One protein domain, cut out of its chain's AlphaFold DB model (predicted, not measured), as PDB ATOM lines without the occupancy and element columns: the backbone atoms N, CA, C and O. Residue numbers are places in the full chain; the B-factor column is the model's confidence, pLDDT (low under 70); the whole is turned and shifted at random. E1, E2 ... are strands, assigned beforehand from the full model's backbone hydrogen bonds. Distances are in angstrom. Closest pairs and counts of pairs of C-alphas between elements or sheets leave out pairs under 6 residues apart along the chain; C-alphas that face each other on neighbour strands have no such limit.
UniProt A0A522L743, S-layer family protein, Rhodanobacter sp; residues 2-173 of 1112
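AT A GLANCE: This is residues 2 to 173 of the 1112 residues of the protein "S-layer family protein" of Rhodanobacter sp (UniProt A0A522L743). The chain is wound in stacked turns, a solenoid of roughly triangular cross-section whose strands run parallel from turn to turn. One wall is the row E2 E4 E6 E8 E10 E12 E15 E17; a second is made by E1, E7, E9, E11, E13 and the first parts of E3, E5 and E16; the third side holds E14, the parts of E3, E5 and E16 after their bends, and short pairings. The printed part has 172 residues with 17 named strands, E1 to E17 in order, and no named helix: the class is all strand. It is compact, with a radius of gyration of the C-alphas of 14.7 A, and spans 39 by 29 by 23 A.

IN THESE COORDINATES: Find C-alpha 2 at (24.133, 45.659, 67.476), where E1, residues 2 to 4, begins. Next come E2, 13 to 16; E3, 22 to 32, 15.3 A long; E4, 37 to 40; E5, 44 to 53, 14.7 A; and E6, 56 to 59. Read on through E7, 63 to 67, 13.5 A; E8, 77 to 80; E9, 84 to 88, 13.4 A; E10, 98 to 101; and E11, 110 to 114, 13.5 A. Then follow E12, 123 to 126; E13, 132 to 136, 13.4 A; E14, 139 to 141; E15, 146 to 149; E16, 153 to 161, 16.9 A; and E17, 167 to 170, ending at C-alpha 170, (39.860, 59.929, 97.841).

HOW THE PARTS SIT: Begin with the parallel sheet E1 E3 E5 E7 E9 E11 E13 E16 E14, twisted and curled like part of a barrel. Look at E1 and E3, where N 4 and O 25 are within hydrogen-bond range at 2.9 A; at E9 and E11, N 86 and O 111 at 2.8 A. E3 bends by 128 degrees at residue 28, E5 by 121 degrees at residue 49 and E16 by 109 degrees at residue 158. E16 is staggered, pairing with E13 over residues 153 to 156 and with E14 over 159 to 161, where N 161 and O 140 are 2.9 A apart. The other sheet, E2 E4 E6 E8 E10 E12 E15 E17, is also parallel; between E8 and E10, N 78 and O 98 are 2.8 A apart. The two sheets form a sandwich, two sheets face to face, with their strands at 31 degrees. The closest C-alphas of E9 and E10 are those of Ala 84 and Ala 101, 5.5 A apart. E1 and E17 are apart.

THE WHOLE: The C-alphas farthest apart, those of Asp 18 and Ser 163, are 43.1 A apart. The printed part has no cut and no long link. Its mean pLDDT is 96.5, and no printed residue is under 70; E1 has a mean of 80.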
ATOM      1  N   ALA A   2      25.481  45.260  67.888       75.75
ATOM      2  CA  ALA A   2      24.133  45.659  67.476       75.75
ATOM      3  C   ALA A   2      24.117  47.155  67.125       75.75
ATOM      4  O   ALA A   2      24.661  47.962  67.876       75.75
ATOM      5  N   HIS A   3      23.530  47.500  65.975       79.62
ATOM      6  CA  HIS A   3      23.417  48.868  65.462       79.62
ATOM      7  C   HIS A   3      21.938  49.207  65.241       79.62
ATOM      8  O   HIS A   3      21.245  48.450  64.561       79.62
ATOM      9  N   SER A   4      21.451  50.321  65.789       84.06
ATOM     10  CA  SER A   4      20.067  50.775  65.600       84.06
ATOM     11  C   SER A   4      19.953  52.300  65.484       84.06
ATOM     12  O   SER A   4      20.864  53.043  65.847       84.06
ATOM     13  N   GLY A   5      18.816  52.775  64.964       85.56
ATOM     14  CA  GLY A   5      18.464  54.198  65.005       85.56
ATOM     15  C   GLY A   5      18.135  54.643  66.431       85.56
ATOM     16  O   GLY A   5      18.764  55.553  66.950       85.56
ATOM     17  N   SER A   6      17.218  53.933  67.087       92.44
ATOM     18  CA  SER A   6      16.934  54.023  68.524       92.44
ATOM     19  C   SER A   6      16.790  52.607  69.084       92.44
ATOM     20  O   SER A   6      16.573  51.657  68.324       92.44
ATOM     21  N   LEU A   7      16.920  52.437  70.395       93.94
ATOM     22  CA  LEU A   7      16.724  51.156  71.072       93.94
ATOM     23  C   LEU A   7      15.931  51.360  72.360       93.94
ATOM     24  O   LEU A   7      16.315  52.170  73.197       93.94
ATOM     25  N   ASP A   8      14.869  50.582  72.537       94.06
ATOM     26  CA  ASP A   8      14.096  50.532  73.776       94.06
ATOM     27  C   ASP A   8      14.247  49.152  74.432       94.06
ATOM     28  O   ASP A   8      13.860  48.128  73.872       94.06
ATOM     29  N   ASN A   9      14.837  49.146  75.623       94.00
ATOM     30  CA  ASN A   9      15.052  48.011  76.508       94.00
ATOM     31  C   ASN A   9      14.370  48.248  77.871       94.00
ATOM     32  O   ASN A   9      14.946  47.971  78.919       94.00
ATOM     33  N   THR A  10      13.152  48.801  77.893       91.56
ATOM     34  CA  THR A  10      12.444  49.176  79.137       91.56
ATOM     35  C   THR A  10      12.304  48.035  80.166       91.56
ATOM     36  O   THR A  10      12.397  48.282  81.370       91.56
ATOM     37  N   ALA A  11      12.133  46.790  79.708       89.56
ATOM     38  CA  ALA A  11      12.046  45.587  80.553       89.56
ATOM     39  C   ALA A  11      12.762  44.356  79.946       89.56
ATOM     40  O   ALA A  11      12.420  43.215  80.255       89.56
ATOM     41  N   GLY A  12      13.691  44.578  79.009       90.69
ATOM     42  CA  GLY A  12      14.354  43.519  78.241       90.69
ATOM     43  C   GLY A  12      15.783  43.206  78.701       90.69
ATOM     44  O   GLY A  12      16.337  43.857  79.589       90.69
ATOM     45  N   TYR A  13      16.403  42.212  78.058       93.31
ATOM     46  CA  TYR A  13      17.783  41.796  78.317       93.31
ATOM     47  C   TYR A  13      18.608  41.846  77.026       93.31
ATOM     48  O   TYR A  13      18.405  41.036  76.123       93.31
ATOM     49  N   VAL A  14      19.593  42.740  76.963       93.62
ATOM     50  CA  VAL A  14      20.653  42.729  75.947       93.62
ATOM     51  C   VAL A  14      21.906  42.157  76.601       93.62
ATOM     52  O   VAL A  14      22.694  42.885  77.203       93.62
ATOM     53  N   LYS A  15      22.060  40.828  76.547       91.00
ATOM     54  CA  LYS A  15      23.077  40.107  77.323       91.00
ATOM     55  C   LYS A  15      24.019  39.259  76.469       91.00
ATOM     56  O   LYS A  15      23.565  38.539  75.586       91.00
ATOM     57  N   VAL A  16      25.309  39.280  76.808       89.69
ATOM     58  CA  VAL A  16      26.317  38.304  76.353       89.69
ATOM     59  C   VAL A  16      26.724  37.437  77.546       89.69
ATOM     60  O   VAL A  16      27.046  37.954  78.614       89.69
ATOM     61  N   THR A  17      26.636  36.112  77.415       85.62
ATOM     62  CA  THR A  17      26.843  35.169  78.532       85.62
ATOM     63  C   THR A  17      28.261  34.608  78.625       85.62
ATOM     64  O   THR A  17      28.622  34.075  79.674       85.62
ATOM     65  N   ASP A  18      29.071  34.726  77.574       88.38
ATOM     66  CA  ASP A  18      30.490  34.364  77.577       88.38
ATOM     67  C   ASP A  18      31.382  35.592  77.868       88.38
ATOM     68  O   ASP A  18      30.895  36.684  78.168       88.38
ATOM     69  N   ALA A  19      32.705  35.411  77.842       86.38
ATOM     70  CA  ALA A  19      33.674  36.481  78.100       86.38
ATOM     71  C   ALA A  19      33.889  37.428  76.897       86.38
ATOM     72  O   ALA A  19      34.815  38.242  76.925       86.38
ATOM     73  N   GLN A  20      33.085  37.326  75.829       91.75
ATOM     74  CA  GLN A  20      33.213  38.211  74.672       91.75
ATOM     75  C   GLN A  20      32.700  39.622  74.973       91.75
ATOM     76  O   GLN A  20      31.894  39.853  75.876       91.75
ATOM     77  N   SER A  21      33.166  40.582  74.177       92.94
ATOM     78  CA  SER A  21      32.747  41.973  74.299       92.94
ATOM     79  C   SER A  21      31.351  42.206  73.711       92.94
ATOM     80  O   SER A  21      31.089  41.897  72.546       92.94
ATOM     81  N   LEU A  22      30.472  42.844  74.481       95.25
ATOM     82  CA  LEU A  22      29.221  43.419  73.999       95.25
ATOM     83  C   LEU A  22      29.486  44.838  73.480       95.25
ATOM     84  O   LEU A  22      29.991  45.683  74.206       95.25
ATOM     85  N   SER A  23      29.116  45.117  72.230       95.12
ATOM     86  CA  SER A  23      29.144  46.471  71.663       95.12
ATOM     87  C   SER A  23      27.786  46.815  71.061       95.12
ATOM     88  O   SER A  23      27.261  46.067  70.222       95.12
ATOM     89  N   LEU A  24      27.224  47.926  71.530       95.00
ATOM     90  CA  LEU A  24      25.896  48.424  71.212       95.00
ATOM     91  C   LEU A  24      25.988  49.878  70.750       95.00
ATOM     92  O   LEU A  24      26.494  50.724  71.482       95.00
ATOM     93  N   THR A  25      25.475  50.167  69.557       96.00
ATOM     94  CA  THR A  25      25.484  51.512  68.975       96.00
ATOM     95  C   THR A  25      24.068  51.912  68.563       96.00
ATOM     96  O   THR A  25      23.486  51.297  67.673       96.00
ATOM     97  N   ALA A  26      23.528  52.963  69.175       95.94
ATOM     98  CA  ALA A  26      22.285  53.620  68.783       95.94
ATOM     99  C   ALA A  26      22.593  55.054  68.331       95.94
ATOM    100  O   ALA A  26      23.131  55.843  69.096       95.94
ATOM    101  N   THR A  27      22.281  55.443  67.098       93.44
ATOM    102  CA  THR A  27      22.580  56.823  66.652       93.44
ATOM    103  C   THR A  27      21.663  57.874  67.298       93.44
ATOM    104  O   THR A  27      22.006  59.050  67.333       93.44
ATOM    105  N   GLY A  28      20.503  57.450  67.806       93.88
ATOM    106  CA  GLY A  28      19.484  58.234  68.506       93.88
ATOM    107  C   GLY A  28      19.329  57.812  69.972       93.88
ATOM    108  O   GLY A  28      20.318  57.650  70.684       93.88
ATOM    109  N   ALA A  29      18.095  57.671  70.459       95.69
ATOM    110  CA  ALA A  29      17.838  57.382  71.872       95.69
ATOM    111  C   ALA A  29      18.033  55.894  72.211       95.69
ATOM    112  O   ALA A  29      17.548  55.019  71.492       95.69
ATOM    113  N   LEU A  30      18.689  55.621  73.338       97.81
ATOM    114  CA  LEU A  30      18.739  54.310  73.975       97.81
ATOM    115  C   LEU A  30      18.050  54.392  75.340       97.81
ATOM    116  O   LEU A  30      18.497  55.133  76.211       97.81
ATOM    117  N   THR A  31      16.991  53.616  75.540       97.06
ATOM    118  CA  THR A  31      16.281  53.512  76.821       97.06
ATOM    119  C   THR A  31      16.542  52.144  77.435       97.06
ATOM    120  O   THR A  31      16.254  51.127  76.820       97.06
ATOM    121  N   ASN A  32      17.051  52.102  78.658       96.94
ATOM    122  CA  ASN A  32      17.131  50.923  79.510       96.94
ATOM    123  C   ASN A  32      16.305  51.201  80.771       96.94
ATOM    124  O   ASN A  32      16.797  51.800  81.724       96.94
ATOM    125  N   GLY A  33      15.018  50.860  80.738       94.50
ATOM    126  CA  GLY A  33      14.069  51.163  81.819       94.50
ATOM    127  C   GLY A  33      14.315  50.337  83.086       94.50
ATOM    128  O   GLY A  33      15.236  49.531  83.133       94.50
ATOM    129  N   ALA A  34      13.486  50.515  84.118       92.06
ATOM    130  CA  ALA A  34      13.709  49.938  85.454       92.06
ATOM    131  C   ALA A  34      13.841  48.399  85.499       92.06
ATOM    132  O   ALA A  34      14.468  47.864  86.409       92.06
ATOM    133  N   GLY A  35      13.271  47.676  84.526       89.75
ATOM    134  CA  GLY A  35      13.422  46.219  84.392       89.75
ATOM    135  C   GLY A  35      14.483  45.787  83.375       89.75
ATOM    136  O   GLY A  35      14.613  44.596  83.103       89.75
ATOM    137  N   GLY A  36      15.183  46.739  82.760       96.06
ATOM    138  CA  GLY A  36      16.112  46.516  81.664       96.06
ATOM    139  C   GLY A  36      17.523  46.149  82.123       96.06
ATOM    140  O   GLY A  36      18.090  46.762  83.032       96.06
ATOM    141  N   PHE A  37      18.124  45.170  81.448       97.44
ATOM    142  CA  PHE A  37      19.522  44.779  81.624       97.44
ATOM    143  C   PHE A  37      20.289  44.854  80.301       97.44
ATOM    144  O   PHE A  37      19.864  44.271  79.302       97.44
ATOM    145  N   ILE A  38      21.454  45.502  80.305       97.50
ATOM    146  CA  ILE A  38      22.411  45.512  79.191       97.50
ATOM    147  C   ILE A  38      23.778  45.100  79.742       97.50
ATOM    148  O   ILE A  38      24.312  45.786  80.604       97.50
ATOM    149  N   GLY A  39      24.385  44.009  79.277       96.00
ATOM    150  CA  GLY A  39      25.712  43.645  79.789       96.00
ATOM    151  C   GLY A  39      26.185  42.221  79.542       96.00
ATOM    152  O   GLY A  39      25.503  41.413  78.921       96.00
ATOM    153  N   GLY A  40      27.362  41.883  80.061       93.38
ATOM    154  CA  GLY A  40      27.922  40.534  79.949       93.38
ATOM    155  C   GLY A  40      29.161  40.306  80.807       93.38
ATOM    156  O   GLY A  40      29.575  41.199  81.542       93.38
ATOM    157  N   ASN A  41      29.750  39.107  80.717       92.44
ATOM    158  CA  ASN A  41      30.948  38.744  81.490       92.44
ATOM    159  C   ASN A  41      32.244  39.353  80.914       92.44
ATOM    160  O   ASN A  41      33.235  39.453  81.631       92.44
ATOM    161  N   GLY A  42      32.247  39.754  79.638       93.81
ATOM    162  CA  GLY A  42      33.342  40.490  79.000       93.81
ATOM    163  C   GLY A  42      33.204  42.015  79.105       93.81
ATOM    164  O   GLY A  42      32.524  42.549  79.988       93.81
ATOM    165  N   ALA A  43      33.844  42.731  78.177       96.62
ATOM    166  CA  ALA A  43      33.738  44.186  78.098       96.62
ATOM    167  C   ALA A  43      32.367  44.592  77.541       96.62
ATOM    168  O   ALA A  43      31.822  43.910  76.677       96.62
ATOM    169  N   THR A  44      31.812  45.712  77.992       98.00
ATOM    170  CA  THR A  44      30.559  46.256  77.446       98.00
ATOM    171  C   THR A  44      30.786  47.682  76.969       98.00
ATOM    172  O   THR A  44      31.268  48.519  77.724       98.00
ATOM    173  N   THR A  45      30.451  47.969  75.714       97.88
ATOM    174  CA  THR A  45      30.513  49.303  75.111       97.88
ATOM    175  C   THR A  45      29.131  49.723  74.625       97.88
ATOM    176  O   THR A  45      28.514  49.011  73.833       97.88
ATOM    177  N   VAL A  46      28.654  50.883  75.072       98.00
ATOM    178  CA  VAL A  46      27.381  51.489  74.668       98.00
ATOM    179  C   VAL A  46      27.651  52.869  74.079       98.00
ATOM    180  O   VAL A  46      28.100  53.764  74.785       98.00
ATOM    181  N   ASN A  47      27.347  53.049  72.798       97.94
ATOM    182  CA  ASN A  47      27.371  54.339  72.117       97.94
ATOM    183  C   ASN A  47      25.931  54.754  71.803       97.94
ATOM    184  O   ASN A  47      25.223  53.994  71.145       97.94
ATOM    185  N   ALA A  48      25.485  55.928  72.251       98.00
ATOM    186  CA  ALA A  48      24.126  56.414  72.002       98.00
ATOM    187  C   ALA A  48      24.095  57.888  71.549       98.00
ATOM    188  O   ALA A  48      25.002  58.663  71.847       98.00
ATOM    189  N   GLY A  49      23.028  58.319  70.876       97.12
ATOM    190  CA  GLY A  49      22.711  59.744  70.740       97.12
ATOM    191  C   GLY A  49      22.367  60.351  72.106       97.12
ATOM    192  O   GLY A  49      23.015  61.300  72.539       97.12
ATOM    193  N   SER A  50      21.419  59.740  72.819       98.25
ATOM    194  CA  SER A  50      21.111  59.987  74.241       98.25
ATOM    195  C   SER A  50      20.840  58.655  74.939       98.25
ATOM    196  O   SER A  50      20.294  57.751  74.306       98.25
ATOM    197  N   LEU A  51      21.164  58.525  76.226       98.38
ATOM    198  CA  LEU A  51      20.909  57.307  77.007       98.38
ATOM    199  C   LEU A  51      20.063  57.622  78.243       98.38
ATOM    200  O   LEU A  51      20.445  58.463  79.049       98.38
ATOM    201  N   VAL A  52      18.947  56.915  78.408       98.12
ATOM    202  CA  VAL A  52      18.166  56.867  79.651       98.12
ATOM    203  C   VAL A  52      18.338  55.484  80.264       98.12
ATOM    204  O   VAL A  52      17.878  54.500  79.697       98.12
ATOM    205  N   ASN A  53      18.988  55.399  81.416       97.94
ATOM    206  CA  ASN A  53      19.175  54.185  82.190       97.94
ATOM    207  C   ASN A  53      18.502  54.313  83.561       97.94
ATOM    208  O   ASN A  53      19.006  54.995  84.443       97.94
ATOM    209  N   ALA A  54      17.388  53.610  83.740       96.75
ATOM    210  CA  ALA A  54      16.763  53.351  85.036       96.75
ATOM    211  C   ALA A  54      16.956  51.886  85.488       96.75
ATOM    212  O   ALA A  54      16.595  51.540  86.608       96.75
ATOM    213  N   GLY A  55      17.495  51.022  84.617       96.50
ATOM    214  CA  GLY A  55      17.838  49.625  84.894       96.50
ATOM    215  C   GLY A  55      19.331  49.430  85.177       96.50
ATOM    216  O   GLY A  55      19.979  50.273  85.797       96.50
ATOM    217  N   GLN A  56      19.909  48.319  84.711       97.62
ATOM    218  CA  GLN A  56      21.335  48.017  84.880       97.62
ATOM    219  C   GLN A  56      22.078  47.902  83.541       97.62
ATOM    220  O   GLN A  56      21.694  47.118  82.675       97.62
ATOM    221  N   VAL A  57      23.191  48.627  83.412       98.31
ATOM    222  CA  VAL A  57      24.241  48.404  82.412       98.31
ATOM    223  C   VAL A  57      25.477  47.857  83.126       98.31
ATOM    224  O   VAL A  57      25.977  48.481  84.061       98.31
ATOM    225  N   TYR A  58      25.962  46.689  82.714       97.44
ATOM    226  CA  TYR A  58      26.973  45.928  83.449       97.44
ATOM    227  C   TYR A  58      28.093  45.386  82.551       97.44
ATOM    228  O   TYR A  58      27.823  44.803  81.503       97.44
ATOM    229  N   ALA A  59      29.344  45.485  83.002       97.56
ATOM    230  CA  ALA A  59      30.494  44.820  82.391       97.56
ATOM    231  C   ALA A  59      31.245  43.940  83.404       97.56
ATOM    232  O   ALA A  59      31.656  44.407  84.468       97.56
ATOM    233  N   GLY A  60      31.491  42.678  83.047       94.94
ATOM    234  CA  GLY A  60      32.354  41.775  83.812       94.94
ATOM    235  C   GLY A  60      33.849  42.078  83.662       94.94
ATOM    236  O   GLY A  60      34.636  41.633  84.490       94.94
ATOM    237  N   SER A  61      34.246  42.877  82.664       95.12
ATOM    238  CA  SER A  61      35.571  43.510  82.597       95.12
ATOM    239  C   SER A  61      35.449  45.036  82.503       95.12
ATOM    240  O   SER A  61      35.151  45.674  83.509       95.12
ATOM    241  N   THR A  62      35.631  45.635  81.326       97.06
ATOM    242  CA  THR A  62      35.631  47.093  81.133       97.06
ATOM    243  C   THR A  62      34.277  47.602  80.649       97.06
ATOM    244  O   THR A  62      33.728  47.069  79.681       97.06
ATOM    245  N   LEU A  63      33.763  48.666  81.268       98.50
ATOM    246  CA  LEU A  63      32.571  49.381  80.800       98.50
ATOM    247  C   LEU A  63      32.963  50.654  80.042       98.50
ATOM    248  O   LEU A  63      33.669  51.506  80.570       98.50
ATOM    249  N   GLY A  64      32.465  50.812  78.820       98.44
ATOM    250  CA  GLY A  64      32.520  52.054  78.054       98.44
ATOM    251  C   GLY A  64      31.111  52.542  77.736       98.44
ATOM    252  O   GLY A  64      30.351  51.829  77.092       98.44
ATOM    253  N   VAL A  65      30.750  53.749  78.152       98.69
ATOM    254  CA  VAL A  65      29.481  54.394  77.787       98.69
ATOM    255  C   VAL A  65      29.803  55.749  77.175       98.69
ATOM    256  O   VAL A  65      30.520  56.534  77.789       98.69
ATOM    257  N   SER A  66      29.292  56.028  75.979       98.31
ATOM    258  CA  SER A  66      29.485  57.299  75.279       98.31
ATOM    259  C   SER A  66      28.165  57.804  74.704       98.31
ATOM    260  O   SER A  66      27.545  57.118  73.891       98.31
ATOM    261  N   THR A  67      27.745  59.014  75.072       98.38
ATOM    262  CA  THR A  67      26.579  59.692  74.483       98.38
ATOM    263  C   THR A  67      26.969  60.982  73.774       98.38
ATOM    264  O   THR A  67      27.846  61.708  74.239       98.38
ATOM    265  N   GLN A  68      26.312  61.298  72.656       97.19
ATOM    266  CA  GLN A  68      26.504  62.590  71.975       97.19
ATOM    267  C   GLN A  68      25.824  63.740  72.734       97.19
ATOM    268  O   GLN A  68      26.362  64.840  72.797       97.19
ATOM    269  N   ASN A  69      24.660  63.472  73.327       97.25
ATOM    270  CA  ASN A  69      23.864  64.415  74.108       97.25
ATOM    271  C   ASN A  69      23.813  63.957  75.578       97.25
ATOM    272  O   ASN A  69      24.848  63.629  76.149       97.25
ATOM    273  N   GLN A  70      22.626  63.931  76.193       97.69
ATOM    274  CA  GLN A  70      22.423  63.631  77.614       97.69
ATOM    275  C   GLN A  70      22.544  62.137  77.954       97.69
ATOM    276  O   GLN A  70      22.130  61.265  77.181       97.69
ATOM    277  N   LEU A  71      23.048  61.875  79.162       98.69
ATOM    278  CA  LEU A  71      23.047  60.577  79.829       98.69
ATOM    279  C   LEU A  71      22.276  60.699  81.151       98.69
ATOM    280  O   LEU A  71      22.746  61.334  82.088       98.69
ATOM    281  N   THR A  72      21.108  60.075  81.245       98.50
ATOM    282  CA  THR A  72      20.289  60.045  82.462       98.50
ATOM    283  C   THR A  72      20.388  58.668  83.099       98.50
ATOM    284  O   THR A  72      19.815  57.721  82.580       98.50
ATOM    285  N   ASN A  73      21.091  58.552  84.218       98.38
ATOM    286  CA  ASN A  73      21.237  57.346  85.037       98.38
ATOM    287  C   ASN A  73      20.435  57.434  86.352       98.38
ATOM    288  O   ASN A  73      20.813  56.857  87.372       98.38
ATOM    289  N   ASP A  74      19.352  58.209  86.369       97.69
ATOM    290  CA  ASP A  74      18.567  58.438  87.582       97.69
ATOM    291  C   ASP A  74      17.876  57.137  88.034       97.69
ATOM    292  O   ASP A  74      17.118  56.528  87.279       97.69
ATOM    293  N   GLY A  75      18.165  56.684  89.258       96.25
ATOM    294  CA  GLY A  75      17.729  55.384  89.792       96.25
ATOM    295  C   GLY A  75      18.359  54.153  89.119       96.25
ATOM    296  O   GLY A  75      18.089  53.029  89.540       96.25
ATOM    297  N   GLY A  76      19.194  54.351  88.094       97.75
ATOM    298  CA  GLY A  76      19.845  53.296  87.325       97.75
ATOM    299  C   GLY A  76      21.250  52.944  87.812       97.75
ATOM    300  O   GLY A  76      21.823  53.560  88.714       97.75
ATOM    301  N   ALA A  77      21.831  51.918  87.194       98.38
ATOM    302  CA  ALA A  77      23.159  51.407  87.507       98.38
ATOM    303  C   ALA A  77      24.044  51.274  86.262       98.38
ATOM    304  O   ALA A  77      23.685  50.543  85.344       98.38
ATOM    305  N   LEU A  78      25.221  51.901  86.270       98.69
ATOM    306  CA  LEU A  78      26.322  51.659  85.332       98.69
ATOM    307  C   LEU A  78      27.477  51.029  86.122       98.69
ATOM    308  O   LEU A  78      28.042  51.682  86.995       98.69
ATOM    309  N   GLN A  79      27.809  49.759  85.885       98.06
ATOM    310  CA  GLN A  79      28.755  49.030  86.741       98.06
ATOM    311  C   GLN A  79      29.783  48.214  85.957       98.06
ATOM    312  O   GLN A  79      29.435  47.501  85.018       98.06
ATOM    313  N   ALA A  80      31.041  48.260  86.397       97.94
ATOM    314  CA  ALA A  80      32.126  47.417  85.905       97.94
ATOM    315  C   ALA A  80      32.809  46.648  87.049       97.94
ATOM    316  O   ALA A  80      33.029  47.192  88.136       97.94
ATOM    317  N   GLN A  81      33.188  45.390  86.806       96.88
ATOM    318  CA  GLN A  81      34.152  44.707  87.682       96.88
ATOM    319  C   GLN A  81      35.574  45.241  87.486       96.88
ATOM    320  O   GLN A  81      36.296  45.386  88.468       96.88
ATOM    321  N   GLY A  82      35.948  45.566  86.246       96.94
ATOM    322  CA  GLY A  82      37.192  46.240  85.878       96.94
ATOM    323  C   GLY A  82      37.029  47.758  85.793       96.94
ATOM    324  O   GLY A  82      36.257  48.362  86.542       96.94
ATOM    325  N   ALA A  83      37.756  48.385  84.868       98.19
ATOM    326  CA  ALA A  83      37.701  49.829  84.648       98.19
ATOM    327  C   ALA A  83      36.373  50.289  84.017       98.19
ATOM    328  O   ALA A  83      35.743  49.555  83.253       98.19
ATOM    329  N   ALA A  84      35.973  51.536  84.273       98.44
ATOM    330  CA  ALA A  84      34.825  52.150  83.604       98.44
ATOM    331  C   ALA A  84      35.165  53.531  83.032       98.44
ATOM    332  O   ALA A  84      35.829  54.341  83.674       98.44
ATOM    333  N   SER A  85      34.663  53.811  81.829       98.50
ATOM    334  CA  SER A  85      34.709  55.117  81.174       98.50
ATOM    335  C   SER A  85      33.297  55.515  80.753       98.50
ATOM    336  O   SER A  85      32.685  54.851  79.918       98.50
ATOM    337  N   VAL A  86      32.771  56.589  81.335       98.75
ATOM    338  CA  VAL A  86      31.431  57.123  81.068       98.75
ATOM    339  C   VAL A  86      31.580  58.541  80.534       98.75
ATOM    340  O   VAL A  86      32.068  59.422  81.231       98.75
ATOM    341  N   THR A  87      31.194  58.769  79.285       98.69
ATOM    342  CA  THR A  87      31.321  60.059  78.600       98.69
ATOM    343  C   THR A  87      29.967  60.510  78.066       98.69
ATOM    344  O   THR A  87      29.286  59.755  77.379       98.69
ATOM    345  N   SER A  88      29.588  61.749  78.354       98.44
ATOM    346  CA  SER A  88      28.379  62.399  77.852       98.44
ATOM    347  C   SER A  88      28.738  63.730  77.200       98.44
ATOM    348  O   SER A  88      29.440  64.539  77.799       98.44
ATOM    349  N   GLY A  89      28.270  63.983  75.978       96.62
ATOM    350  CA  GLY A  89      28.434  65.295  75.342       96.62
ATOM    351  C   GLY A  89      27.550  66.386  75.967       96.62
ATOM    352  O   GLY A  89      27.851  67.570  75.830       96.62
ATOM    353  N   GLY A  90      26.491  65.998  76.689       97.12
ATOM    354  CA  GLY A  90      25.603  66.879  77.453       97.12
ATOM    355  C   GLY A  90      25.614  66.590  78.960       97.12
ATOM    356  O   GLY A  90      26.599  66.088  79.504       97.12
ATOM    357  N   ALA A  91      24.507  66.900  79.640       98.50
ATOM    358  CA  ALA A  91      24.339  66.665  81.077       98.50
ATOM    359  C   ALA A  91      24.343  65.168  81.439       98.50
ATOM    360  O   ALA A  91      23.756  64.351  80.723       98.50
ATOM    361  N   LEU A  92      24.971  64.843  82.571       98.81
ATOM    362  CA  LEU A  92      24.933  63.535  83.219       98.81
ATOM    363  C   LEU A  92      24.058  63.600  84.478       98.81
ATOM    364  O   LEU A  92      24.460  64.188  85.480       98.81
ATOM    365  N   GLY A  93      22.879  62.982  84.439       98.62
ATOM    366  CA  GLY A  93      22.048  62.752  85.625       98.62
ATOM    367  C   GLY A  93      22.405  61.422  86.284       98.62
ATOM    368  O   GLY A  93      22.526  60.414  85.595       98.62
ATOM    369  N   ASN A  94      22.593  61.402  87.597       98.50
ATOM    370  CA  ASN A  94      22.835  60.205  88.404       98.50
ATOM    371  C   ASN A  94      22.057  60.263  89.733       98.50
ATOM    372  O   ASN A  94      22.515  59.771  90.765       98.50
ATOM    373  N   ARG A  95      20.879  60.888  89.741       98.50
ATOM    374  CA  ARG A  95      20.094  61.074  90.963       98.50
ATOM    375  C   ARG A  95      19.597  59.741  91.492       98.50
ATOM    376  O   ARG A  95      18.942  59.001  90.760       98.50
ATOM    377  N   ASN A  96      19.877  59.424  92.754       98.06
ATOM    378  CA  ASN A  96      19.613  58.095  93.336       98.06
ATOM    379  C   ASN A  96      20.204  56.921  92.515       98.06
ATOM    380  O   ASN A  96      19.797  55.773  92.691       98.06
ATOM    381  N   GLY A  97      21.113  57.204  91.576       98.31
ATOM    382  CA  GLY A  97      21.727  56.232  90.679       98.31
ATOM    383  C   GLY A  97      23.113  55.816  91.159       98.31
ATOM    384  O   GLY A  97      23.671  56.384  92.105       98.31
ATOM    385  N   ARG A  98      23.698  54.821  90.488       98.31
ATOM    386  CA  ARG A  98      25.072  54.366  90.742       98.31
ATOM    387  C   ARG A  98      25.905  54.256  89.470       98.31
ATOM    388  O   ARG A  98      25.471  53.644  88.494       98.31
ATOM    389  N   ILE A  99      27.122  54.788  89.516       98.75
ATOM    390  CA  ILE A  99      28.184  54.586  88.526       98.75
ATOM    391  C   ILE A  99      29.398  54.036  89.276       98.75
ATOM    392  O   ILE A  99      29.988  54.741  90.094       98.75
ATOM    393  N   GLU A 100      29.757  52.776  89.044       98.19
ATOM    394  CA  GLU A 100      30.792  52.096  89.831       98.19
ATOM    395  C   GLU A 100      31.769  51.287  88.972       98.19
ATOM    396  O   GLU A 100      31.387  50.670  87.978       98.19
ATOM    397  N   ALA A 101      33.035  51.261  89.391       98.06
ATOM    398  CA  ALA A 101      34.104  50.471  88.779       98.06
ATOM    399  C   ALA A 101      34.903  49.698  89.838       98.06
ATOM    400  O   ALA A 101      34.827  50.003  91.031       98.06
ATOM    401  N   GLY A 102      35.685  48.710  89.397       96.38
ATOM    402  CA  GLY A 102      36.712  48.064  90.219       96.38
ATOM    403  C   GLY A 102      36.215  47.071  91.263       96.38
ATOM    404  O   GLY A 102      36.966  46.707  92.162       96.38
ATOM    405  N   SER A 103      34.966  46.606  91.166       94.62
ATOM    406  CA  SER A 103      34.431  45.604  92.106       94.62
ATOM    407  C   SER A 103      35.122  44.230  92.021       94.62
ATOM    408  O   SER A 103      35.030  43.459  92.973       94.62
ATOM    409  N   GLY A 104      35.828  43.934  90.921       92.56
ATOM    410  CA  GLY A 104      36.602  42.703  90.711       92.56
ATOM    411  C   GLY A 104      38.074  42.926  90.334       92.56
ATOM    412  O   GLY A 104      38.792  41.957  90.107       92.56
ATOM    413  N   ASP A 105      38.536  44.178  90.275       95.31
ATOM    414  CA  ASP A 105      39.905  44.546  89.907       95.31
ATOM    415  C   ASP A 105      40.393  45.718  90.769       95.31
ATOM    416  O   ASP A 105      39.930  46.854  90.651       95.31
ATOM    417  N   SER A 106      41.373  45.447  91.636       94.44
ATOM    418  CA  SER A 106      41.956  46.457  92.522       94.44
ATOM    419  C   SER A 106      42.749  47.537  91.781       94.44
ATOM    420  O   SER A 106      42.972  48.593  92.363       94.44
ATOM    421  N   ALA A 107      43.166  47.317  90.533       96.00
ATOM    422  CA  ALA A 107      43.878  48.305  89.722       96.00
ATOM    423  C   ALA A 107      42.950  49.095  88.781       96.00
ATOM    424  O   ALA A 107      43.413  49.998  88.080       96.00
ATOM    425  N   ALA A 108      41.649  48.784  88.767       97.19
ATOM    426  CA  ALA A 108      40.679  49.434  87.898       97.19
ATOM    427  C   ALA A 108      40.653  50.951  88.094       97.19
ATOM    428  O   ALA A 108      40.739  51.445  89.218       97.19
ATOM    429  N   SER A 109      40.472  51.681  86.995       97.88
ATOM    430  CA  SER A 109      40.249  53.126  86.982       97.88
ATOM    431  C   SER A 109      38.789  53.464  86.680       97.88
ATOM    432  O   SER A 109      38.064  52.692  86.044       97.88
ATOM    433  N   LEU A 110      38.362  54.649  87.111       98.69
ATOM    434  CA  LEU A 110      37.055  55.211  86.776       98.69
ATOM    435  C   LEU A 110      37.242  56.567  86.108       98.69
ATOM    436  O   LEU A 110      37.863  57.464  86.668       98.69
ATOM    437  N   VAL A 111      36.669  56.745  84.926       98.75
ATOM    438  CA  VAL A 111      36.684  58.023  84.219       98.75
ATOM    439  C   VAL A 111      35.256  58.442  83.914       98.75
ATOM    440  O   VAL A 111      34.522  57.702  83.265       98.75
ATOM    441  N   VAL A 112      34.863  59.635  84.357       98.81
ATOM    442  CA  VAL A 112      33.547  60.210  84.056       98.81
ATOM    443  C   VAL A 112      33.734  61.593  83.456       98.81
ATOM    444  O   VAL A 112      34.381  62.452  84.054       98.81
ATOM    445  N   ARG A 113      33.178  61.804  82.262       98.81
ATOM    446  CA  ARG A 113      33.215  63.079  81.544       98.81
ATOM    447  C   ARG A 113      31.816  63.502  81.128       98.81
ATOM    448  O   ARG A 113      31.094  62.699  80.546       98.81
ATOM    449  N   ALA A 114      31.440  64.744  81.397       98.69
ATOM    450  CA  ALA A 114      30.158  65.293  80.958       98.69
ATOM    451  C   ALA A 114      30.227  66.816  80.791       98.69
ATOM    452  O   ALA A 114      31.212  67.438  81.188       98.69
ATOM    453  N   ALA A 115      29.179  67.432  80.237       98.06
ATOM    454  CA  ALA A 115      29.047  68.884  80.315       98.06
ATOM    455  C   ALA A 115      28.806  69.319  81.771       98.06
ATOM    456  O   ALA A 115      29.608  70.052  82.337       98.06
ATOM    457  N   SER A 116      27.757  68.790  82.398       98.69
ATOM    458  CA  SER A 116      27.397  69.005  83.805       98.69
ATOM    459  C   SER A 116      27.072  67.677  84.491       98.69
ATOM    460  O   SER A 116      26.825  66.672  83.816       98.69
ATOM    461  N   LEU A 117      27.069  67.674  85.826       98.81
ATOM    462  CA  LEU A 117      26.724  66.514  86.653       98.81
ATOM    463  C   LEU A 117      25.612  66.863  87.648       98.81
ATOM    464  O   LEU A 117      25.721  67.854  88.362       98.81
ATOM    465  N   ASP A 118      24.619  65.986  87.776       98.75
ATOM    466  CA  ASP A 118      23.719  65.930  88.933       98.75
ATOM    467  C   ASP A 118      23.830  64.557  89.610       98.75
ATOM    468  O   ASP A 118      23.285  63.565  89.131       98.75
ATOM    469  N   ASN A 119      24.558  64.494  90.725       98.50
ATOM    470  CA  ASN A 119      24.738  63.303  91.554       98.50
ATOM    471  C   ASN A 119      23.923  63.373  92.859       98.50
ATOM    472  O   ASN A 119      24.339  62.830  93.884       98.50
ATOM    473  N   THR A 120      22.778  64.062  92.860       98.56
ATOM    474  CA  THR A 120      21.958  64.225  94.071       98.56
ATOM    475  C   THR A 120      21.497  62.873  94.622       98.56
ATOM    476  O   THR A 120      20.849  62.095  93.919       98.56
ATOM    477  N   ALA A 121      21.838  62.572  95.879       98.06
ATOM    478  CA  ALA A 121      21.623  61.268  96.524       98.06
ATOM    479  C   ALA A 121      22.156  60.056  95.718       98.06
ATOM    480  O   ALA A 121      21.764  58.913  95.957       98.06
ATOM    481  N   GLY A 122      23.031  60.301  94.741       98.31
ATOM    482  CA  GLY A 122      23.636  59.297  93.876       98.31
ATOM    483  C   GLY A 122      25.012  58.861  94.363       98.31
ATOM    484  O   GLY A 122      25.586  59.412  95.308       98.31
ATOM    485  N   ARG A 123      25.574  57.856  93.693       98.50
ATOM    486  CA  ARG A 123      26.925  57.351  93.957       98.50
ATOM    487  C   ARG A 123      27.727  57.226  92.667       98.50
ATOM    488  O   ARG A 123      27.332  56.499  91.763       98.50
ATOM    489  N   ILE A 124      28.885  57.873  92.616       98.75
ATOM    490  CA  ILE A 124      29.906  57.687  91.581       98.75
ATOM    491  C   ILE A 124      31.197  57.296  92.297       98.75
ATOM    492  O   ILE A 124      31.802  58.129  92.973       98.75
ATOM    493  N   ALA A 125      31.588  56.023  92.214       98.12
ATOM    494  CA  ALA A 125      32.674  55.497  93.036       98.12
ATOM    495  C   ALA A 125      33.535  54.443  92.333       98.12
ATOM    496  O   ALA A 125      33.020  53.469  91.788       98.12
ATOM    497  N   ASN A 126      34.859  54.576  92.429       98.12
ATOM    498  CA  ASN A 126      35.775  53.478  92.122       98.12
ATOM    499  C   ASN A 126      36.080  52.666  93.385       98.12
ATOM    500  O   ASN A 126      36.653  53.189  94.341       98.12
ATOM    501  N   VAL A 127      35.701  51.391  93.393       96.75
ATOM    502  CA  VAL A 127      36.027  50.469  94.491       96.75
ATOM    503  C   VAL A 127      37.477  49.977  94.375       96.75
ATOM    504  O   VAL A 127      38.092  49.643  95.386       96.75
ATOM    505  N   GLY A 128      38.046  49.996  93.163       95.19
ATOM    506  CA  GLY A 128      39.468  49.761  92.924       95.19
ATOM    507  C   GLY A 128      40.349  50.922  93.400       95.19
ATOM    508  O   GLY A 128      39.900  52.056  93.572       95.19
ATOM    509  N   GLN A 129      41.635  50.636  93.596       96.44
ATOM    510  CA  GLN A 129      42.676  51.595  93.984       96.44
ATOM    511  C   GLN A 129      43.305  52.328  92.788       96.44
ATOM    512  O   GLN A 129      44.193  53.160  92.976       96.44
ATOM    513  N   GLY A 130      42.874  52.039  91.555       97.69
ATOM    514  CA  GLY A 130      43.291  52.806  90.386       97.69
ATOM    515  C   GLY A 130      42.725  54.230  90.397       97.69
ATOM    516  O   GLY A 130      41.767  54.555  91.108       97.69
ATOM    517  N   ALA A 131      43.338  55.106  89.599       97.75
ATOM    518  CA  ALA A 131      42.975  56.518  89.560       97.75
ATOM    519  C   ALA A 131      41.521  56.729  89.105       97.75
ATOM    520  O   ALA A 131      41.034  56.066  88.186       97.75
ATOM    521  N   SER A 132      40.846  57.690  89.733       98.62
ATOM    522  CA  SER A 132      39.529  58.170  89.316       98.62
ATOM    523  C   SER A 132      39.642  59.590  88.769       98.62
ATOM    524  O   SER A 132      40.194  60.464  89.433       98.62
ATOM    525  N   ALA A 133      39.129  59.828  87.565       98.56
ATOM    526  CA  ALA A 133      39.149  61.134  86.917       98.56
ATOM    527  C   ALA A 133      37.725  61.585  86.582       98.56
ATOM    528  O   ALA A 133      37.041  60.977  85.755       98.56
ATOM    529  N   PHE A 134      37.298  62.677  87.205       98.81
ATOM    530  CA  PHE A 134      36.000  63.304  86.999       98.81
ATOM    531  C   PHE A 134      36.213  64.656  86.316       98.81
ATOM    532  O   PHE A 134      36.859  65.537  86.881       98.81
ATOM    533  N   ALA A 135      35.710  64.824  85.093       98.62
ATOM    534  CA  ALA A 135      35.893  66.061  84.337       98.62
ATOM    535  C   ALA A 135      34.567  66.571  83.768       98.62
ATOM    536  O   ALA A 135      33.983  65.966  82.869       98.62
ATOM    537  N   PHE A 136      34.129  67.714  84.279       98.62
ATOM    538  CA  PHE A 136      32.926  68.416  83.857       98.62
ATOM    539  C   PHE A 136      33.321  69.768  83.263       98.62
ATOM    540  O   PHE A 136      34.212  70.434  83.781       98.62
ATOM    541  N   THR A 137      32.717  70.171  82.145       98.19
ATOM    542  CA  THR A 137      33.029  71.473  81.518       98.19
ATOM    543  C   THR A 137      32.176  72.621  82.066       98.19
ATOM    544  O   THR A 137      32.446  73.782  81.773       98.19
ATOM    545  N   GLN A 138      31.150  72.301  82.855       98.19
ATOM    546  CA  GLN A 138      30.223  73.212  83.524       98.19
ATOM    547  C   GLN A 138      30.096  72.824  85.010       98.19
ATOM    548  O   GLN A 138      31.051  72.320  85.607       98.19
ATOM    549  N   ASP A 139      28.940  73.094  85.615       98.44
ATOM    550  CA  ASP A 139      28.673  72.873  87.035       98.44
ATOM    551  C   ASP A 139      28.388  71.400  87.368       98.44
ATOM    552  O   ASP A 139      27.806  70.649  86.577       98.44
ATOM    553  N   ALA A 140      28.785  71.000  88.576       98.69
ATOM    554  CA  ALA A 140      28.526  69.688  89.151       98.69
ATOM    555  C   ALA A 140      27.805  69.816  90.503       98.69
ATOM    556  O   ALA A 140      28.202  70.607  91.357       98.69
ATOM    557  N   VAL A 141      26.776  69.000  90.720       98.69
ATOM    558  CA  VAL A 141      26.009  68.917  91.972       98.69
ATOM    559  C   VAL A 141      26.206  67.543  92.608       98.69
ATOM    560  O   VAL A 141      26.087  66.518  91.938       98.69
ATOM    561  N   ASN A 142      26.489  67.515  93.911       98.38
ATOM    562  CA  ASN A 142      26.672  66.311  94.726       98.38
ATOM    563  C   ASN A 142      25.911  66.404  96.066       98.38
ATOM    564  O   ASN A 142      26.414  65.995  97.113       98.38
ATOM    565  N   HIS A 143      24.694  66.958  96.059       97.75
ATOM    566  CA  HIS A 143      23.869  67.093  97.268       97.75
ATOM    567  C   HIS A 143      23.499  65.729  97.852       97.75
ATOM    568  O   HIS A 143      22.875  64.910  97.178       97.75
ATOM    569  N   GLY A 144      23.897  65.456  99.096       94.94
ATOM    570  CA  GLY A 144      23.660  64.166  99.763       94.94
ATOM    571  C   GLY A 144      24.233  62.937  99.034       94.94
ATOM    572  O   GLY A 144      23.939  61.807  99.422       94.94
ATOM    573  N   GLY A 145      25.012  63.144  97.966       97.88
ATOM    574  CA  GLY A 145      25.603  62.108  97.128       97.88
ATOM    575  C   GLY A 145      27.038  61.776  97.529       97.88
ATOM    576  O   GLY A 145      27.648  62.435  98.376       97.88
ATOM    577  N   ALA A 146      27.592  60.737  96.908       98.38
ATOM    578  CA  ALA A 146      28.989  60.345  97.062       98.38
ATOM    579  C   ALA A 146      29.714  60.354  95.712       98.38
ATOM    580  O   ALA A 146      29.289  59.673  94.775       98.38
ATOM    581  N   LEU A 147      30.833  61.073  95.648       98.44
ATOM    582  CA  LEU A 147      31.748  61.139  94.511       98.44
ATOM    583  C   LEU A 147      33.148  60.737  94.996       98.44
ATOM    584  O   LEU A 147      33.630  61.290  95.982       98.44
ATOM    585  N   GLY A 148      33.818  59.774  94.364       97.81
ATOM    586  CA  GLY A 148      35.155  59.397  94.836       97.81
ATOM    587  C   GLY A 148      35.733  58.082  94.333       97.81
ATOM    588  O   GLY A 148      35.246  57.480  93.380       97.81
ATOM    589  N   GLY A 149      36.781  57.617  95.009       97.31
ATOM    590  CA  GLY A 149      37.397  56.316  94.761       97.31
ATOM    591  C   GLY A 149      38.438  55.939  95.814       97.31
ATOM    592  O   GLY A 149      38.911  56.802  96.548       97.31
ATOM    593  N   GLN A 150      38.809  54.655  95.878       97.62
ATOM    594  CA  GLN A 150      39.838  54.167  96.813       97.62
ATOM    595  C   GLN A 150      41.272  54.507  96.365       97.62
ATOM    596  O   GLN A 150      42.206  54.414  97.158       97.62
ATOM    597  N   GLY A 151      41.455  54.890  95.099       97.88
ATOM    598  CA  GLY A 151      42.713  55.401  94.556       97.88
ATOM    599  C   GLY A 151      42.864  56.919  94.670       97.88
ATOM    600  O   GLY A 151      42.149  57.589  95.418       97.88
ATOM    601  N   ALA A 152      43.787  57.468  93.879       98.56
ATOM    602  CA  ALA A 152      43.885  58.911  93.678       98.56
ATOM    603  C   ALA A 152      42.666  59.433  92.901       98.56
ATOM    604  O   ALA A 152      42.182  58.773  91.976       98.56
ATOM    605  N   VAL A 153      42.185  60.622  93.255       98.81
ATOM    606  CA  VAL A 153      41.030  61.262  92.616       98.81
ATOM    607  C   VAL A 153      41.447  62.610  92.049       98.81
ATOM    608  O   VAL A 153      42.017  63.445  92.746       98.81
ATOM    609  N   THR A 154      41.124  62.852  90.782       98.75
ATOM    610  CA  THR A 154      41.206  64.178  90.162       98.75
ATOM    611  C   THR A 154      39.812  64.624  89.754       98.75
ATOM    612  O   THR A 154      39.105  63.887  89.065       98.75
ATOM    613  N   LEU A 155      39.422  65.829  90.166       98.75
ATOM    614  CA  LEU A 155      38.128  66.420  89.844       98.75
ATOM    615  C   LEU A 155      38.310  67.817  89.247       98.75
ATOM    616  O   LEU A 155      38.873  68.689  89.901       98.75
ATOM    617  N   SER A 156      37.776  68.052  88.049       98.56
ATOM    618  CA  SER A 156      37.730  69.374  87.412       98.56
ATOM    619  C   SER A 156      36.313  69.741  86.974       98.56
ATOM    620  O   SER A 156      35.639  68.911  86.364       98.56
ATOM    621  N   ALA A 157      35.883  70.969  87.264       98.56
ATOM    622  CA  ALA A 157      34.572  71.531  86.926       98.56
ATOM    623  C   ALA A 157      34.600  73.063  87.048       98.56
ATOM    624  O   ALA A 157      35.473  73.615  87.723       98.56
ATOM    625  N   THR A 158      33.620  73.758  86.464       98.50
ATOM    626  CA  THR A 158      33.444  75.202  86.709       98.50
ATOM    627  C   THR A 158      33.110  75.455  88.179       98.50
ATOM    628  O   THR A 158      33.761  76.263  88.846       98.50
ATOM    629  N   SER A 159      32.150  74.703  88.712       98.62
ATOM    630  CA  SER A 159      31.818  74.686  90.132       98.62
ATOM    631  C   SER A 159      31.445  73.280  90.593       98.62
ATOM    632  O   SER A 159      30.965  72.463  89.804       98.62
ATOM    633  N   LEU A 160      31.674  72.998  91.874       98.81
ATOM    634  CA  LEU A 160      31.106  71.845  92.564       98.81
ATOM    635  C   LEU A 160      30.262  72.330  93.744       98.81
ATOM    636  O   LEU A 160      30.774  72.988  94.651       98.81
ATOM    637  N   ASP A 161      28.992  71.938  93.775       98.75
ATOM    638  CA  ASP A 161      28.160  72.025  94.969       98.75
ATOM    639  C   ASP A 161      28.128  70.672  95.697       98.75
ATOM    640  O   ASP A 161      27.412  69.747  95.316       98.75
ATOM    641  N   ASN A 162      28.937  70.563  96.750       98.44
ATOM    642  CA  ASN A 162      29.036  69.421  97.658       98.44
ATOM    643  C   ASN A 162      28.273  69.663  98.976       98.44
ATOM    644  O   ASN A 162      28.600  69.067 100.003       98.44
ATOM    645  N   SER A 163      27.297  70.574  98.988       96.88
ATOM    646  CA  SER A 163      26.526  70.888 100.194       96.88
ATOM    647  C   SER A 163      25.508  69.797 100.560       96.88
ATOM    648  O   SER A 163      25.414  68.752  99.913       96.88
ATOM    649  N   GLN A 164      24.744  70.022 101.637       94.06
ATOM    650  CA  GLN A 164      23.662  69.132 102.088       94.06
ATOM    651  C   GLN A 164      24.142  67.693 102.356       94.06
ATOM    652  O   GLN A 164      23.578  66.730 101.843       94.06
ATOM    653  N   SER A 165      25.196  67.529 103.164       96.06
ATOM    654  CA  SER A 165      25.812  66.221 103.463       96.06
ATOM    655  C   SER A 165      26.422  65.494 102.253       96.06
ATOM    656  O   SER A 165      26.602  64.273 102.299       96.06
ATOM    657  N   GLY A 166      26.761  66.222 101.183       98.31
ATOM    658  CA  GLY A 166      27.551  65.699 100.068       98.31
ATOM    659  C   GLY A 166      28.931  65.203 100.511       98.31
ATOM    660  O   GLY A 166      29.528  65.724 101.461       98.31
ATOM    661  N   LYS A 167      29.436  64.162  99.841       98.62
ATOM    662  CA  LYS A 167      30.732  63.535 100.136       98.62
ATOM    663  C   LYS A 167      31.615  63.461  98.896       98.62
ATOM    664  O   LYS A 167      31.233  62.831  97.909       98.62
ATOM    665  N   LEU A 168      32.823  64.008  99.002       98.81
ATOM    666  CA  LEU A 168      33.921  63.809  98.060       98.81
ATOM    667  C   LEU A 168      35.060  63.068  98.766       98.81
ATOM    668  O   LEU A 168      35.590  63.566  99.756       98.81
ATOM    669  N   VAL A 169      35.419  61.875  98.290       98.56
ATOM    670  CA  VAL A 169      36.368  60.990  98.989       98.56
ATOM    671  C   VAL A 169      37.455  60.469  98.050       98.56
ATOM    672  O   VAL A 169      37.147  59.897  97.005       98.56
ATOM    673  N   ALA A 170      38.716  60.595  98.459       98.75
ATOM    674  CA  ALA A 170      39.860  59.929  97.841       98.75
ATOM    675  C   ALA A 170      40.562  59.015  98.856       98.75
ATOM    676  O   ALA A 170      40.965  59.459  99.930       98.75
ATOM    677  N   GLY A 171      40.743  57.740  98.511       98.06
ATOM    678  CA  GLY A 171      41.517  56.790  99.320       98.06
ATOM    679  C   GLY A 171      43.036  56.988  99.222       98.06
ATOM    680  O   GLY A 171      43.781  56.357  99.965       98.06
ATOM    681  N   GLN A 172      43.496  57.876  98.336       98.38
ATOM    682  CA  GLN A 172      44.874  58.373  98.264       98.38
ATOM    683  C   GLN A 172      44.853  59.909  98.129       98.38
ATOM    684  O   GLN A 172      44.146  60.572  98.887       98.38
ATOM    685  N   ALA A 173      45.614  60.488  97.194       98.62
ATOM    686  CA  ALA A 173      45.629  61.929  96.956       98.62
ATOM    687  C   ALA A 173      44.354  62.425  96.245       98.62
ATOM    688  O   ALA A 173      43.814  61.742  95.368       98.62
TER     689      ALA A 173